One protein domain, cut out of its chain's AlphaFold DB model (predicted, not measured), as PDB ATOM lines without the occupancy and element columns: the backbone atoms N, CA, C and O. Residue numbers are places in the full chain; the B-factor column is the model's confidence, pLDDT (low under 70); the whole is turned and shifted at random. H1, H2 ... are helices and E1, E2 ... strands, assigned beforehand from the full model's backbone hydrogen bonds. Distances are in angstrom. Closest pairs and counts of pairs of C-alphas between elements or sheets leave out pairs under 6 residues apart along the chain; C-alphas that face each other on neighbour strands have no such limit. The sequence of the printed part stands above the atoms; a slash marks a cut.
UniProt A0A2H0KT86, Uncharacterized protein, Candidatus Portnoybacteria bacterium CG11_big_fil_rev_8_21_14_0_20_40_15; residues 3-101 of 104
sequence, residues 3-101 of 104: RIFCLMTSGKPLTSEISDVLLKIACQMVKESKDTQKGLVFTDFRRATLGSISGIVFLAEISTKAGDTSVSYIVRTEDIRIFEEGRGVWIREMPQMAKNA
ATOM      1  N   ARG A   3      37.343 -43.608  36.363       61.25
ATOM      2  CA  ARG A   3      37.917 -42.321  35.952       61.25
ATOM      3  C   ARG A   3      37.373 -41.987  34.570       61.25
ATOM      4  O   ARG A   3      37.415 -42.831  33.682       61.25
ATOM      5  N   ILE A   4      36.831 -40.785  34.413       65.56
ATOM      6  CA  ILE A   4      36.314 -40.292  33.135       65.56
ATOM      7  C   ILE A   4      37.489 -39.660  32.395       65.56
ATOM      8  O   ILE A   4      37.992 -38.623  32.816       65.56
ATOM      9  N   PHE A   5      37.932 -40.295  31.313       72.50
ATOM     10  CA  PHE A   5      39.106 -39.856  30.548       72.50
ATOM     11  C   PHE A   5      38.745 -38.802  29.509       72.50
ATOM     12  O   PHE A   5      39.541 -37.912  29.199       72.50
ATOM     13  N   CYS A   6      37.540 -38.928  28.956       77.38
ATOM     14  CA  CYS A   6      37.080 -38.091  27.874       77.38
ATOM     15  C   CYS A   6      35.574 -37.859  27.946       77.38
ATOM     16  O   CYS A   6      34.804 -38.784  28.206       77.38
ATOM     17  N   LEU A   7      35.172 -36.618  27.692       83.62
ATOM     18  CA  LEU A   7      33.779 -36.240  27.511       83.62
ATOM     19  C   LEU A   7      33.563 -35.839  26.058       83.62
ATOM     20  O   LEU A   7      34.247 -34.937  25.583       83.62
ATOM     21  N   MET A   8      32.617 -36.485  25.380       86.00
ATOM     22  CA  MET A   8      32.305 -36.252  23.971       86.00
ATOM     23  C   MET A   8      30.881 -35.737  23.797       86.00
ATOM     24  O   MET A   8      29.941 -36.271  24.386       86.00
ATOM     25  N   THR A   9      30.724 -34.746  22.929       83.06
ATOM     26  CA  THR A   9      29.435 -34.194  22.504       83.06
ATOM     27  C   THR A   9      29.354 -34.239  20.986       83.06
ATOM     28  O   THR A   9      30.333 -33.951  20.303       83.06
ATOM     29  N   SER A  10      28.209 -34.645  20.442       81.50
ATOM     30  CA  SER A  10      28.022 -34.795  18.992       81.50
ATOM     31  C   SER A  10      26.575 -34.529  18.600       81.50
ATOM     32  O   SER A  10      25.662 -34.788  19.384       81.50
ATOM     33  N   GLY A  11      26.368 -34.007  17.390       76.00
ATOM     34  CA  GLY A  11      25.029 -33.746  16.851       76.00
ATOM     35  C   GLY A  11      24.266 -35.015  16.459       76.00
ATOM     36  O   GLY A  11      23.038 -35.002  16.428       76.00
ATOM     37  N   LYS A  12      24.976 -36.118  16.188       79.12
ATOM     38  CA  LYS A  12      24.399 -37.423  15.831       79.12
ATOM     39  C   LYS A  12      25.002 -38.554  16.664       79.12
ATOM     40  O   LYS A  12      26.140 -38.430  17.110       79.12
ATOM     41  N   PRO A  13      24.288 -39.682  16.845       77.25
ATOM     42  CA  PRO A  13      24.823 -40.829  17.563       77.25
ATOM     43  C   PRO A  13      26.113 -41.352  16.924       77.25
ATOM     44  O   PRO A  13      26.135 -41.736  15.756       77.25
ATOM     45  N   LEU A  14      27.181 -41.404  17.716       77.19
ATOM     46  CA  LEU A  14      28.420 -42.088  17.351       77.19
ATOM     47  C   LEU A  14      28.344 -43.558  17.764       77.19
ATOM     48  O   LEU A  14      27.649 -43.908  18.721       77.19
ATOM     49  N   THR A  15      29.079 -44.435  17.089       83.75
ATOM     50  CA  THR A  15      29.290 -45.791  17.607       83.75
ATOM     51  C   THR A  15      30.407 -45.785  18.654       83.75
ATOM     52  O   THR A  15      31.145 -44.799  18.805       83.75
ATOM     53  N   SER A  16      30.516 -46.867  19.424       82.56
ATOM     54  CA  SER A  16      31.589 -46.995  20.417       82.56
ATOM     55  C   SER A  16      32.960 -47.055  19.748       82.56
ATOM     56  O   SER A  16      33.887 -46.408  20.215       82.56
ATOM     57  N   GLU A  17      33.052 -47.697  18.584       83.56
ATOM     58  CA  GLU A  17      34.284 -47.817  17.803       83.56
ATOM     59  C   GLU A  17      34.784 -46.447  17.328       83.56
ATOM     60  O   GLU A  17      35.971 -46.150  17.441       83.56
ATOM     61  N   ILE A  18      33.885 -45.576  16.846       84.00
ATOM     62  CA  ILE A  18      34.248 -44.205  16.448       84.00
ATOM     63  C   ILE A  18      34.769 -43.424  17.659       84.00
ATOM     64  O   ILE A  18      35.780 -42.731  17.565       84.00
ATOM     65  N   SER A  19      34.103 -43.564  18.804       85.00
ATOM     66  CA  SER A  19      34.493 -42.881  20.041       85.00
ATOM     67  C   SER A  19      35.882 -43.341  20.516       85.00
ATOM     68  O   SER A  19      36.728 -42.515  20.859       85.00
ATOM     69  N   ASP A  20      36.169 -44.643  20.444       84.19
ATOM     70  CA  ASP A  20      37.485 -45.196  20.779       84.19
ATOM     71  C   ASP A  20      38.585 -44.682  19.840       84.19
ATOM     72  O   ASP A  20      39.686 -44.351  20.287       84.19
ATOM     73  N   VAL A  21      38.293 -44.578  18.540       84.81
ATOM     74  CA  VAL A  21      39.230 -44.040  17.544       84.81
ATOM     75  C   VAL A  21      39.547 -42.568  17.822       84.81
ATOM     76  O   VAL A  21      40.722 -42.201  17.846       84.81
ATOM     77  N   LEU A  22      38.539 -41.733  18.091       85.50
ATOM     78  CA  LEU A  22      38.740 -40.312  18.414       85.50
ATOM     79  C   LEU A  22      39.585 -40.118  19.675       85.50
ATOM     80  O   LEU A  22      40.477 -39.264  19.698       85.50
ATOM     81  N   LEU A  23      39.335 -40.928  20.708       84.38
ATOM     82  CA  LEU A  23      40.123 -40.907  21.937       84.38
ATOM     83  C   LEU A  23      41.585 -41.284  21.661       84.38
ATOM     84  O   LEU A  23      42.491 -40.568  22.088       84.38
ATOM     85  N   LYS A  24      41.826 -42.359  20.898       82.88
ATOM     86  CA  LYS A  24      43.182 -42.779  20.511       82.88
ATOM     87  C   LYS A  24      43.920 -41.687  19.738       82.88
ATOM     88  O   LYS A  24      45.073 -41.403  20.062       82.88
ATOM     89  N   ILE A  25      43.263 -41.058  18.759       84.19
ATOM     90  CA  ILE A  25      43.848 -39.964  17.971       84.19
ATOM     91  C   ILE A  25      44.228 -38.799  18.885       84.19
ATOM     92  O   ILE A  25      45.369 -38.346  18.841       84.19
ATOM     93  N   ALA A  26      43.325 -38.356  19.761       82.19
ATOM     94  CA  ALA A  26      43.612 -37.262  20.683       82.19
ATOM     95  C   ALA A  26      44.780 -37.581  21.627       82.19
ATOM     96  O   ALA A  26      45.685 -36.763  21.790       82.19
ATOM     97  N   CYS A  27      44.831 -38.790  22.196       80.75
ATOM     98  CA  CYS A  27      45.959 -39.213  23.024       80.75
ATOM     99  C   CYS A  27      47.289 -39.203  22.251       80.75
ATOM    100  O   CYS A  27      48.303 -38.773  22.802       80.75
ATOM    101  N   GLN A  28      47.299 -39.646  20.988       80.94
ATOM    102  CA  GLN A  28      48.488 -39.584  20.131       80.94
ATOM    103  C   GLN A  28      48.917 -38.138  19.860       80.94
ATOM    104  O   GLN A  28      50.090 -37.817  20.023       80.94
ATOM    105  N   MET A  29      47.979 -37.253  19.513       79.06
ATOM    106  CA  MET A  29      48.277 -35.848  19.207       79.06
ATOM    107  C   MET A  29      48.915 -35.114  20.389       79.06
ATOM    108  O   MET A  29      49.880 -34.370  20.210       79.06
ATOM    109  N   VAL A  30      48.437 -35.378  21.609       77.94
ATOM    110  CA  VAL A  30      49.029 -34.797  22.823       77.94
ATOM    111  C   VAL A  30      50.404 -35.384  23.121       77.94
ATOM    112  O   VAL A  30      51.310 -34.633  23.476       77.94
ATOM    113  N   LYS A  31      50.592 -36.704  22.964       76.88
ATOM    114  CA  LYS A  31      51.902 -37.349  23.167       76.88
ATOM    115  C   LYS A  31      52.948 -36.825  22.181       76.88
ATOM    116  O   LYS A  31      54.083 -36.581  22.573       76.88
ATOM    117  N   GLU A  32      52.561 -36.609  20.928       74.50
ATOM    118  CA  GLU A  32      53.453 -36.090  19.891       74.50
ATOM    119  C   GLU A  32      53.660 -34.565  19.969       74.50
ATOM    120  O   GLU A  32      54.516 -34.050  19.259       74.50
ATOM    121  N   SER A  33      52.921 -33.843  20.827       63.75
ATOM    122  CA  SER A  33      52.927 -32.366  20.909       63.75
ATOM    123  C   SER A  33      52.738 -31.681  19.547       63.75
ATOM    124  O   SER A  33      53.299 -30.616  19.293       63.75
ATOM    125  N   LYS A  34      51.977 -32.307  18.643       56.81
ATOM    126  CA  LYS A  34      51.779 -31.811  17.281       56.81
ATOM    127  C   LYS A  34      50.421 -31.143  17.140       56.81
ATOM    128  O   LYS A  34      49.389 -31.807  17.238       56.81
ATOM    129  N   ASP A  35      50.445 -29.868  16.768       54.59
ATOM    130  CA  ASP A  35      49.330 -29.169  16.123       54.59
ATOM    131  C   ASP A  35      49.150 -29.748  14.713       54.59
ATOM    132  O   ASP A  35      49.620 -29.222  13.710       54.59
ATOM    133  N   THR A  36      48.586 -30.953  14.640       49.50
ATOM    134  CA  THR A  36      48.397 -31.655  13.368       49.50
ATOM    135  C   THR A  36      46.929 -31.659  12.996       49.50
ATOM    136  O   THR A  36      46.119 -32.310  13.643       49.50
ATOM    137  N   GLN A  37      46.592 -30.995  11.893       52.00
ATOM    138  CA  GLN A  37      45.361 -31.275  11.160       52.00
ATOM    139  C   GLN A  37      45.484 -32.674  10.534       52.00
ATOM    140  O   GLN A  37      45.867 -32.826   9.376       52.00
ATOM    141  N   LYS A  38      45.209 -33.734  11.300       53.97
ATOM    142  CA  LYS A  38      44.913 -35.039  10.698       53.97
ATOM    143  C   LYS A  38      43.488 -34.908  10.190       53.97
ATOM    144  O   LYS A  38      42.608 -34.904  11.029       53.97
ATOM    145  N   GLY A  39      43.279 -34.762   8.877       46.41
ATOM    146  CA  GLY A  39      42.072 -34.242   8.192       46.41
ATOM    147  C   GLY A  39      40.654 -34.732   8.566       46.41
ATOM    148  O   GLY A  39      39.719 -34.390   7.860       46.41
ATOM    149  N   LEU A  40      40.478 -35.498   9.643       58.53
ATOM    150  CA  LEU A  40      39.212 -35.823  10.308       58.53
ATOM    151  C   LEU A  40      39.050 -35.134  11.690       58.53
ATOM    152  O   LEU A  40      37.947 -35.046  12.225       58.53
ATOM    153  N   VAL A  41      40.153 -34.685  12.302       56.50
ATOM    154  CA  VAL A  41      40.232 -34.137  13.662       56.50
ATOM    155  C   VAL A  41      41.047 -32.843  13.654       56.50
ATOM    156  O   VAL A  41      42.238 -32.822  13.345       56.50
ATOM    157  N   PHE A  42      40.387 -31.764  14.049       60.25
ATOM    158  CA  PHE A  42      40.951 -30.457  14.330       60.25
ATOM    159  C   PHE A  42      41.192 -30.323  15.835       60.25
ATOM    160  O   PHE A  42      40.321 -30.590  16.658       60.25
ATOM    161  N   THR A  43      42.388 -29.902  16.226       55.47
ATOM    162  CA  THR A  43      42.687 -29.637  17.638       55.47
ATOM    163  C   THR A  43      42.850 -28.145  17.824       55.47
ATOM    164  O   THR A  43      43.557 -27.503  17.059       55.47
ATOM    165  N   ASP A  44      42.180 -27.604  18.832       57.94
ATOM    166  CA  ASP A  44      42.451 -26.266  19.335       57.94
ATOM    167  C   ASP A  44      42.963 -26.476  20.760       57.94
ATOM    168  O   ASP A  44      42.205 -26.914  21.628       57.94
ATOM    169  N   PHE A  45      44.252 -26.226  21.017       56.84
ATOM    170  CA  PHE A  45      44.900 -26.443  22.325       56.84
ATOM    171  C   PHE A  45      44.417 -25.469  23.419       56.84
ATOM    172  O   PHE A  45      45.151 -25.093  24.336       56.84
ATOM    173  N   ARG A  46      43.150 -25.069  23.372       61.34
ATOM    174  CA  ARG A  46      42.467 -24.382  24.457       61.34
ATOM    175  C   ARG A  46      42.234 -25.365  25.591       61.34
ATOM    176  O   ARG A  46      41.663 -26.444  25.418       61.34
ATOM    177  N   ARG A  47      42.654 -24.964  26.789       58.06
ATOM    178  CA  ARG A  47      42.229 -25.629  28.018       58.06
ATOM    179  C   ARG A  47      40.794 -25.217  28.295       58.06
ATOM    180  O   ARG A  47      40.538 -24.043  28.552       58.06
ATOM    181  N   ALA A  48      39.874 -26.170  28.254       61.72
ATOM    182  CA  ALA A  48      38.514 -25.960  28.728       61.72
ATOM    183  C   ALA A  48      38.316 -26.679  30.058       61.72
ATOM    184  O   ALA A  48      38.911 -27.729  30.311       61.72
ATOM    185  N   THR A  49      37.466 -26.092  30.893       57.12
ATOM    186  CA  THR A  49      37.005 -26.702  32.135       57.12
ATOM    187  C   THR A  49      35.493 -26.830  32.053       57.12
ATOM    188  O   THR A  49      34.801 -25.821  31.947       57.12
ATOM    189  N   LEU A  50      34.982 -28.060  32.084       60.59
ATOM    190  CA  LEU A  50      33.557 -28.330  32.257       60.59
ATOM    191  C   LEU A  50      33.361 -28.971  33.634       60.59
ATOM    192  O   LEU A  50      33.679 -30.144  33.841       60.59
ATOM    193  N   GLY A  51      32.885 -28.185  34.603       63.12
ATOM    194  CA  GLY A  51      32.818 -28.616  36.002       63.12
ATOM    195  C   GLY A  51      34.212 -28.911  36.565       63.12
ATOM    196  O   GLY A  51      35.069 -28.034  36.583       63.12
ATOM    197  N   SER A  52      34.458 -30.146  37.011       62.62
ATOM    198  CA  SER A  52      35.772 -30.607  37.497       62.62
ATOM    199  C   SER A  52      36.648 -31.250  36.412       62.62
ATOM    200  O   SER A  52      37.738 -31.740  36.711       62.62
ATOM    201  N   ILE A  53      36.178 -31.307  35.160       65.00
ATOM    202  CA  ILE A  53      36.906 -31.921  34.046       65.00
ATOM    203  C   ILE A  53      37.684 -30.827  33.317       65.00
ATOM    204  O   ILE A  53      37.099 -30.029  32.585       65.00
ATOM    205  N   SER A  54      39.001 -30.801  33.509       71.62
ATOM    206  CA  SER A  54      39.933 -29.941  32.776       71.62
ATOM    207  C   SER A  54      40.779 -30.766  31.803       71.62
ATOM    208  O   SER A  54      41.219 -31.875  32.114       71.62
ATOM    209  N   GLY A  55      40.985 -30.248  30.592       78.50
ATOM    210  CA  GLY A  55      41.695 -30.983  29.549       78.50
ATOM    211  C   GLY A  55      41.919 -30.185  28.272       78.50
ATOM    212  O   GLY A  55      41.666 -28.982  28.228       78.50
ATOM    213  N   ILE A  56      42.411 -30.871  27.241       81.25
ATOM    214  CA  ILE A  56      42.553 -30.320  25.888       81.25
ATOM    215  C   ILE A  56      41.254 -30.572  25.126       81.25
ATOM    216  O   ILE A  56      40.701 -31.673  25.200       81.25
ATOM    217  N   VAL A  57      40.780 -29.546  24.420       82.44
ATOM    218  CA  VAL A  57      39.601 -29.631  23.556       82.44
ATOM    219  C   VAL A  57      40.003 -30.108  22.165       82.44
ATOM    220  O   VAL A  57      40.957 -29.625  21.564       82.44
ATOM    221  N   PHE A  58      39.216 -31.029  21.638       83.62
ATOM    222  CA  PHE A  58      39.309 -31.534  20.282       83.62
ATOM    223  C   PHE A  58      37.977 -31.324  19.570       83.62
ATOM    224  O   PHE A  58      36.902 -31.376  20.177       83.62
ATOM    225  N   LEU A  59      38.067 -31.099  18.268       84.00
ATOM    226  CA  LEU A  59      36.949 -30.979  17.350       84.00
ATOM    227  C   LEU A  59      37.162 -31.988  16.225       84.00
ATOM    228  O   LEU A  59      38.228 -32.053  15.636       84.00
ATOM    229  N   ALA A  60      36.169 -32.800  15.908       84.38
ATOM    230  CA  ALA A  60      36.246 -33.726  14.786       84.38
ATOM    231  C   ALA A  60      35.022 -33.570  13.897       84.38
ATOM    232  O   ALA A  60      33.920 -33.349  14.395       84.38
ATOM    233  N   GLU A  61      35.214 -33.713  12.592       84.31
ATOM    234  CA  GLU A  61      34.125 -33.819  11.627       84.31
ATOM    235  C   GLU A  61      34.094 -35.246  11.110       84.31
ATOM    236  O   GLU A  61      35.089 -35.754  10.602       84.31
ATOM    237  N   ILE A  62      32.966 -35.924  11.298       83.06
ATOM    238  CA  ILE A  62      32.861 -37.357  11.040       83.06
ATOM    239  C   ILE A  62      31.658 -37.613  10.157       83.06
ATOM    240  O   ILE A  62      30.523 -37.297  10.521       83.06
ATOM    241  N   SER A  63      31.903 -38.268   9.029       79.50
ATOM    242  CA  SER A  63      30.849 -38.835   8.201       79.50
ATOM    243  C   SER A  63      30.377 -40.152   8.802       79.50
ATOM    244  O   SER A  63      31.120 -41.131   8.880       79.50
ATOM    245  N   THR A  64      29.121 -40.187   9.242       72.94
ATOM    246  CA  THR A  64      28.463 -41.413   9.708       72.94
ATOM    247  C   THR A  64      27.446 -41.889   8.673       72.94
ATOM    248  O   THR A  64      27.055 -41.142   7.779       72.94
ATOM    249  N   LYS A  65      26.926 -43.115   8.820       73.69
ATOM    250  CA  LYS A  65      25.795 -43.588   7.997       73.69
ATOM    251  C   LYS A  65      24.538 -42.716   8.148       73.69
ATOM    252  O   LYS A  65      23.712 -42.692   7.247       73.69
ATOM    253  N   ALA A  66      24.406 -41.990   9.260       69.94
ATOM    254  CA  ALA A  66      23.339 -41.017   9.493       69.94
ATOM    255  C   ALA A  66      23.680 -39.614   8.936       69.94
ATOM    256  O   ALA A  66      22.979 -38.640   9.216       69.94
ATOM    257  N   GLY A  67      24.770 -39.489   8.174       75.75
ATOM    258  CA  GLY A  67      25.326 -38.255   7.626       75.75
ATOM    259  C   GLY A  67      26.409 -37.637   8.510       75.75
ATOM    260  O   GLY A  67      26.751 -38.163   9.574       75.75
ATOM    261  N   ASP A  68      26.914 -36.490   8.075       83.19
ATOM    262  CA  ASP A  68      28.024 -35.810   8.741       83.19
ATOM    263  C   ASP A  68      27.607 -35.249  10.104       83.19
ATOM    264  O   ASP A  68      26.442 -34.878  10.317       83.19
ATOM    265  N   THR A  69      28.549 -35.242  11.045       83.81
ATOM    266  CA  THR A  69      28.400 -34.648  12.374       83.81
ATOM    267  C   THR A  69      29.724 -34.071  12.850       83.81
ATOM    268  O   THR A  69      30.776 -34.692  12.710       83.81
ATOM    269  N   SER A  70      29.653 -32.919  13.507       85.50
ATOM    270  CA  SER A  70      30.758 -32.408  14.311       85.50
ATOM    271  C   SER A  70      30.722 -33.044  15.702       85.50
ATOM    272  O   SER A  70      29.647 -33.318  16.253       85.50
ATOM    273  N   VAL A  71      31.900 -33.289  16.263       84.94
ATOM    274  CA  VAL A  71      32.109 -33.851  17.594       84.94
ATOM    275  C   VAL A  71      33.052 -32.929  18.347       84.94
ATOM    276  O   VAL A  71      34.167 -32.699  17.893       84.94
ATOM    277  N   SER A  72      32.628 -32.412  19.496       85.81
ATOM    278  CA  SER A  72      33.500 -31.663  20.402       85.81
ATOM    279  C   SER A  72      33.769 -32.501  21.637       85.81
ATOM    280  O   SER A  72      32.831 -33.031  22.243       85.81
ATOM    281  N   TYR A  73      35.040 -32.658  21.999       85.44
ATOM    282  CA  TYR A  73      35.414 -33.515  23.110       85.44
ATOM    283  C   TYR A  73      36.613 -33.009  23.904       85.44
ATOM    284  O   TYR A  73      37.532 -32.406  23.362       85.44
ATOM    285  N   ILE A  74      36.595 -33.257  25.215       84.81
ATOM    286  CA  ILE A  74      37.660 -32.872  26.148       84.81
ATOM    287  C   ILE A  74      38.396 -34.132  26.576       84.81
ATOM    288  O   ILE A  74      37.753 -35.081  27.024       84.81
ATOM    289  N   VAL A  75      39.727 -34.136  26.482       82.50
ATOM    290  CA  VAL A  75      40.580 -35.212  27.010       82.50
ATOM    291  C   VAL A  75      41.426 -34.679  28.160       82.50
ATOM    292  O   VAL A  75      42.151 -33.690  28.006       82.50
ATOM    293  N   ARG A  76      41.345 -35.331  29.324       81.31
ATOM    294  CA  ARG A  76      42.073 -34.913  30.531       81.31
ATOM    295  C   ARG A  76      43.569 -35.169  30.370       81.31
ATOM    296  O   ARG A  76      44.001 -36.302  30.177       81.31
ATOM    297  N   THR A  77      44.376 -34.120  30.469       72.94
ATOM    298  CA  THR A  77      45.825 -34.176  30.200       72.94
ATOM    299  C   THR A  77      46.598 -35.045  31.185       72.94
ATOM    300  O   THR A  77      47.545 -35.725  30.789       72.94
ATOM    301  N   GLU A  78      46.188 -35.054  32.453       72.56
ATOM    302  CA  GLU A  78      46.758 -35.914  33.498       72.56
ATOM    303  C   GLU A  78      46.577 -37.405  33.192       72.56
ATOM    304  O   GLU A  78      47.466 -38.210  33.465       72.56
ATOM    305  N   ASP A  79      45.468 -37.754  32.543       69.69
ATOM    306  CA  ASP A  79      45.100 -39.131  32.249       69.69
ATOM    307  C   ASP A  79      45.702 -39.625  30.919       69.69
ATOM    308  O   ASP A  79      45.900 -40.825  30.741       69.69
ATOM    309  N   ILE A  80      46.099 -38.726  30.007       68.44
ATOM    310  CA  ILE A  80      46.771 -39.078  28.735       68.44
ATOM    311  C   ILE A  80      48.094 -39.812  28.967       68.44
ATOM    312  O   ILE A  80      48.447 -40.714  28.205       68.44
ATOM    313  N   ARG A  81      48.833 -39.443  30.022       62.69
ATOM    314  CA  ARG A  81      50.104 -40.095  30.381       62.69
ATOM    315  C   ARG A  81      49.911 -41.535  30.855       62.69
ATOM    316  O   ARG A  81      50.838 -42.328  30.765       62.69
ATOM    317  N   ILE A  82      48.710 -41.848  31.336       63.22
ATOM    318  CA  ILE A  82      48.316 -43.137  31.913       63.22
ATOM    319  C   ILE A  82      47.426 -43.925  30.938       63.22
ATOM    320  O   ILE A  82      47.069 -45.070  31.208       63.22
ATOM    321  N   PHE A  83      47.052 -43.325  29.800       64.88
ATOM    322  CA  PHE A  83      46.306 -44.001  28.750       64.88
ATOM    323  C   PHE A  83      47.199 -45.054  28.085       64.88
ATOM    324  O   PHE A  83      47.975 -44.771  27.160       64.88
ATOM    325  N   GLU A  84      47.085 -46.268  28.613       60.12
ATOM    326  CA  GLU A  84      47.476 -47.525  27.990       60.12
ATOM    327  C   GLU A  84      46.293 -48.044  27.165       60.12
ATOM    328  O   GLU A  84      45.131 -47.890  27.563       60.12
ATOM    329  N   GLU A  85      46.574 -48.638  26.002       56.41
ATOM    330  CA  GLU A  85      45.543 -49.197  25.126       56.41
ATOM    331  C   GLU A  85      44.595 -50.108  25.928       56.41
ATOM    332  O   GLU A  85      45.014 -51.091  26.531       56.41
ATOM    333  N   GLY A  86      43.310 -49.738  25.979       54.94
ATOM    334  CA  GLY A  86      42.267 -50.504  26.672       54.94
ATOM    335  C   GLY A  86      41.914 -50.062  28.100       54.94
ATOM    336  O   GLY A  86      41.033 -50.676  28.694       54.94
ATOM    337  N   ARG A  87      42.529 -49.006  28.665       55.62
ATOM    338  CA  ARG A  87      42.233 -48.537  30.044       55.62
ATOM    339  C   ARG A  87      41.618 -47.135  30.159       55.62
ATOM    340  O   ARG A  87      41.757 -46.495  31.198       55.62
ATOM    341  N   GLY A  88      40.922 -46.661  29.128       58.22
ATOM    342  CA  GLY A  88      40.189 -45.392  29.154       58.22
ATOM    343  C   GLY A  88      38.682 -45.592  29.011       58.22
ATOM    344  O   GLY A  88      38.246 -46.409  28.210       58.22
ATOM    345  N   VAL A  89      37.889 -44.828  29.764       67.38
ATOM    346  CA  VAL A  89      36.428 -44.757  29.599       67.38
ATOM    347  C   VAL A  89      36.061 -43.350  29.136       67.38
ATOM    348  O   VAL A  89      36.457 -42.361  29.764       67.38
ATOM    349  N   TRP A  90      35.315 -43.260  28.037       72.62
ATOM    350  CA  TRP A  90      34.712 -42.017  27.560       72.62
ATOM    351  C   TRP A  90      33.225 -41.974  27.923       72.62
ATOM    352  O   TRP A  90      32.559 -43.004  28.030       72.62
ATOM    353  N   ILE A  91      32.703 -40.765  28.111       76.44
ATOM    354  CA  ILE A  91      31.272 -40.515  28.275       76.44
ATOM    355  C   ILE A  91      30.784 -39.726  27.068       76.44
ATOM    356  O   ILE A  91      31.392 -38.729  26.676       76.44
ATOM    357  N   ARG A  92      29.668 -40.175  26.490       72.75
ATOM    358  CA  ARG A  92      28.938 -39.442  25.457       72.75
ATOM    359  C   ARG A  92      27.787 -38.682  26.096       72.75
ATOM    360  O   ARG A  92      26.847 -39.292  26.594       72.75
ATOM    361  N   GLU A  93      27.843 -37.360  26.024       69.06
ATOM    362  CA  GLU A  93      26.690 -36.511  26.291       69.06
ATOM    363  C   GLU A  93      25.990 -36.205  24.968       69.06
ATOM    364  O   GLU A  93      26.562 -35.612  24.050       69.06
ATOM    365  N   MET A  94      24.735 -36.641  24.850       59.12
ATOM    366  CA  MET A  94      23.883 -36.232  23.736       59.12
ATOM    367  C   MET A  94      23.241 -34.878  24.056       59.12
ATOM    368  O   MET A  94      22.707 -34.721  25.162       59.12
ATOM    369  N   PRO A  95      23.210 -33.925  23.102       54.78
ATOM    370  CA  PRO A  95      22.474 -32.678  23.265       54.78
ATOM    371  C   PRO A  95      21.019 -32.965  23.654       54.78
ATOM    372  O   PRO A  95      20.381 -33.839  23.065       54.78
ATOM    373  N   GLN A  96      20.471 -32.226  24.627       50.06
ATOM    374  CA  GLN A  96      19.113 -32.470  25.143       50.06
ATOM    375  C   GLN A  96      18.026 -32.483  24.055       50.06
ATOM    376  O   GLN A  96      17.035 -33.194  24.196       50.06
ATOM    377  N   MET A  97      18.228 -31.771  22.942       48.09
ATOM    378  CA  MET A  97      17.278 -31.757  21.824       48.09
ATOM    379  C   MET A  97      17.087 -33.145  21.185       48.09
ATOM    380  O   MET A  97      15.974 -33.478  20.788       48.09
ATOM    381  N   ALA A  98      18.119 -33.999  21.166       47.62
ATOM    382  CA  ALA A  98      18.014 -35.373  20.666       47.62
ATOM    383  C   ALA A  98      17.270 -36.309  21.641       47.62
ATOM    384  O   ALA A  98      16.595 -37.242  21.207       47.62
ATOM    385  N   LYS A  99      17.336 -36.043  22.956       45.72
ATOM    386  CA  LYS A  99      16.622 -36.835  23.980       45.72
ATOM    387  C   LYS A  99      15.101 -36.661  23.895       45.72
ATOM    388  O   LYS A  99      14.374 -37.593  24.225       45.72
ATOM    389  N   ASN A 100      14.628 -35.506  23.427       44.72
ATOM    390  CA  ASN A 100      13.197 -35.227  23.276       44.72
ATOM    391  C   ASN A 100      12.610 -35.799  21.975       44.72
ATOM    392  O   ASN A 100      11.448 -36.183  21.960       44.72
ATOM    393  N   ALA A 101      13.407 -35.915  20.907       46.53
ATOM    394  CA  ALA A 101      12.961 -36.496  19.637       46.53
ATOM    395  C   ALA A 101      12.803 -38.028  19.685       46.53
ATOM    396  O   ALA A 101      11.985 -38.576  18.962       46.53
TER     397      ALA A 101
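What this domain is: This is residues 3 to 101 of the 104 residues of an uncharacterized protein of Candidatus Portnoybacteria bacterium CG11_big_fil_rev_8_21_14_0_20_40_15 (UniProt A0A2H0KT86). A strongly twisted sheet of five strands has one long helix, H1, packed over one face, and its other face is bare of named helices. The short H2 is on the same face as H1, while the short H3 lies off the sheet, past the end of E5. The printed part has 99 residues, with three named helices and five named strands in the order E1, H1, E2, E3, E4, H2, E5, H3. The sheet is mixed, with the order E2, E3, E4, E1, E5, and the class is mixed, helices and strands, in two layers, H1 on one face of the sheet. The whole is compact, with a radius of gyration of the C-alphas of 13.0 A, and spans 38 by 30 by 26 A.

Where its parts are: E1, residues 4 to 10, begins at C-alpha 4 at (36.314, -40.292, 33.135). H1, residues 16 to 32, is 24.4 A long and begins at C-alpha 16 at (31.589, -46.995, 20.417). E2, residues 41 to 50, is 20.6 A long and bends by 82 degrees at residue 46. E3, residues 53 to 64, is 27.5 A long and bends by 74 degrees at residue 56. E4, residues 67 to 75, is 24.9 A long. H2 is residues 77 to 80, E5 residues 89 to 93, and H3 residues 96 to 101, ending at C-alpha 101 at (12.961, -36.496, 19.637).

How they stand to each other: E2, E3 and E4 form a meander, each strand the antiparallel neighbour of the one before. E2 and E3 form a hairpin, with N 42 and O 59 2.7 A apart. E3 and E4 form a second hairpin, with N 58 and O 73 2.8 A apart. E4 and E1 are antiparallel, with N 9 and O 72 2.8 A apart. E1 and the edge strand E5 are parallel, with N 8 and O 91 2.9 A apart. H1 is on the sheet; the closest C-alphas of H1 and E3 are those of Ala 26 and Phe 58, 7.2 A apart. H2 is on the same face, at a height over the sheet of 7.1 A. H1, with residues 27 to 31 alone, only just touches H2, with 3 pairs of C-alphas within 8 A, the closest those of Cys 27 and Ile 80, 5.8 A. H3 is not on the sheet and is apart from H1 and H2. In H1 every O i to N i+4 pair is within hydrogen-bond range; in H3 it is 1 of 2, and H2 is too short for such a pair.

The domain as a whole: The C-alphas farthest apart are those of Glu 32 and Ala 101, 40.5 A. The printed part has no cut and no long link. Mean pLDDT of the printed part is 70.6; 44 residues are under 70, among them 33 to 53 and 93 to 101.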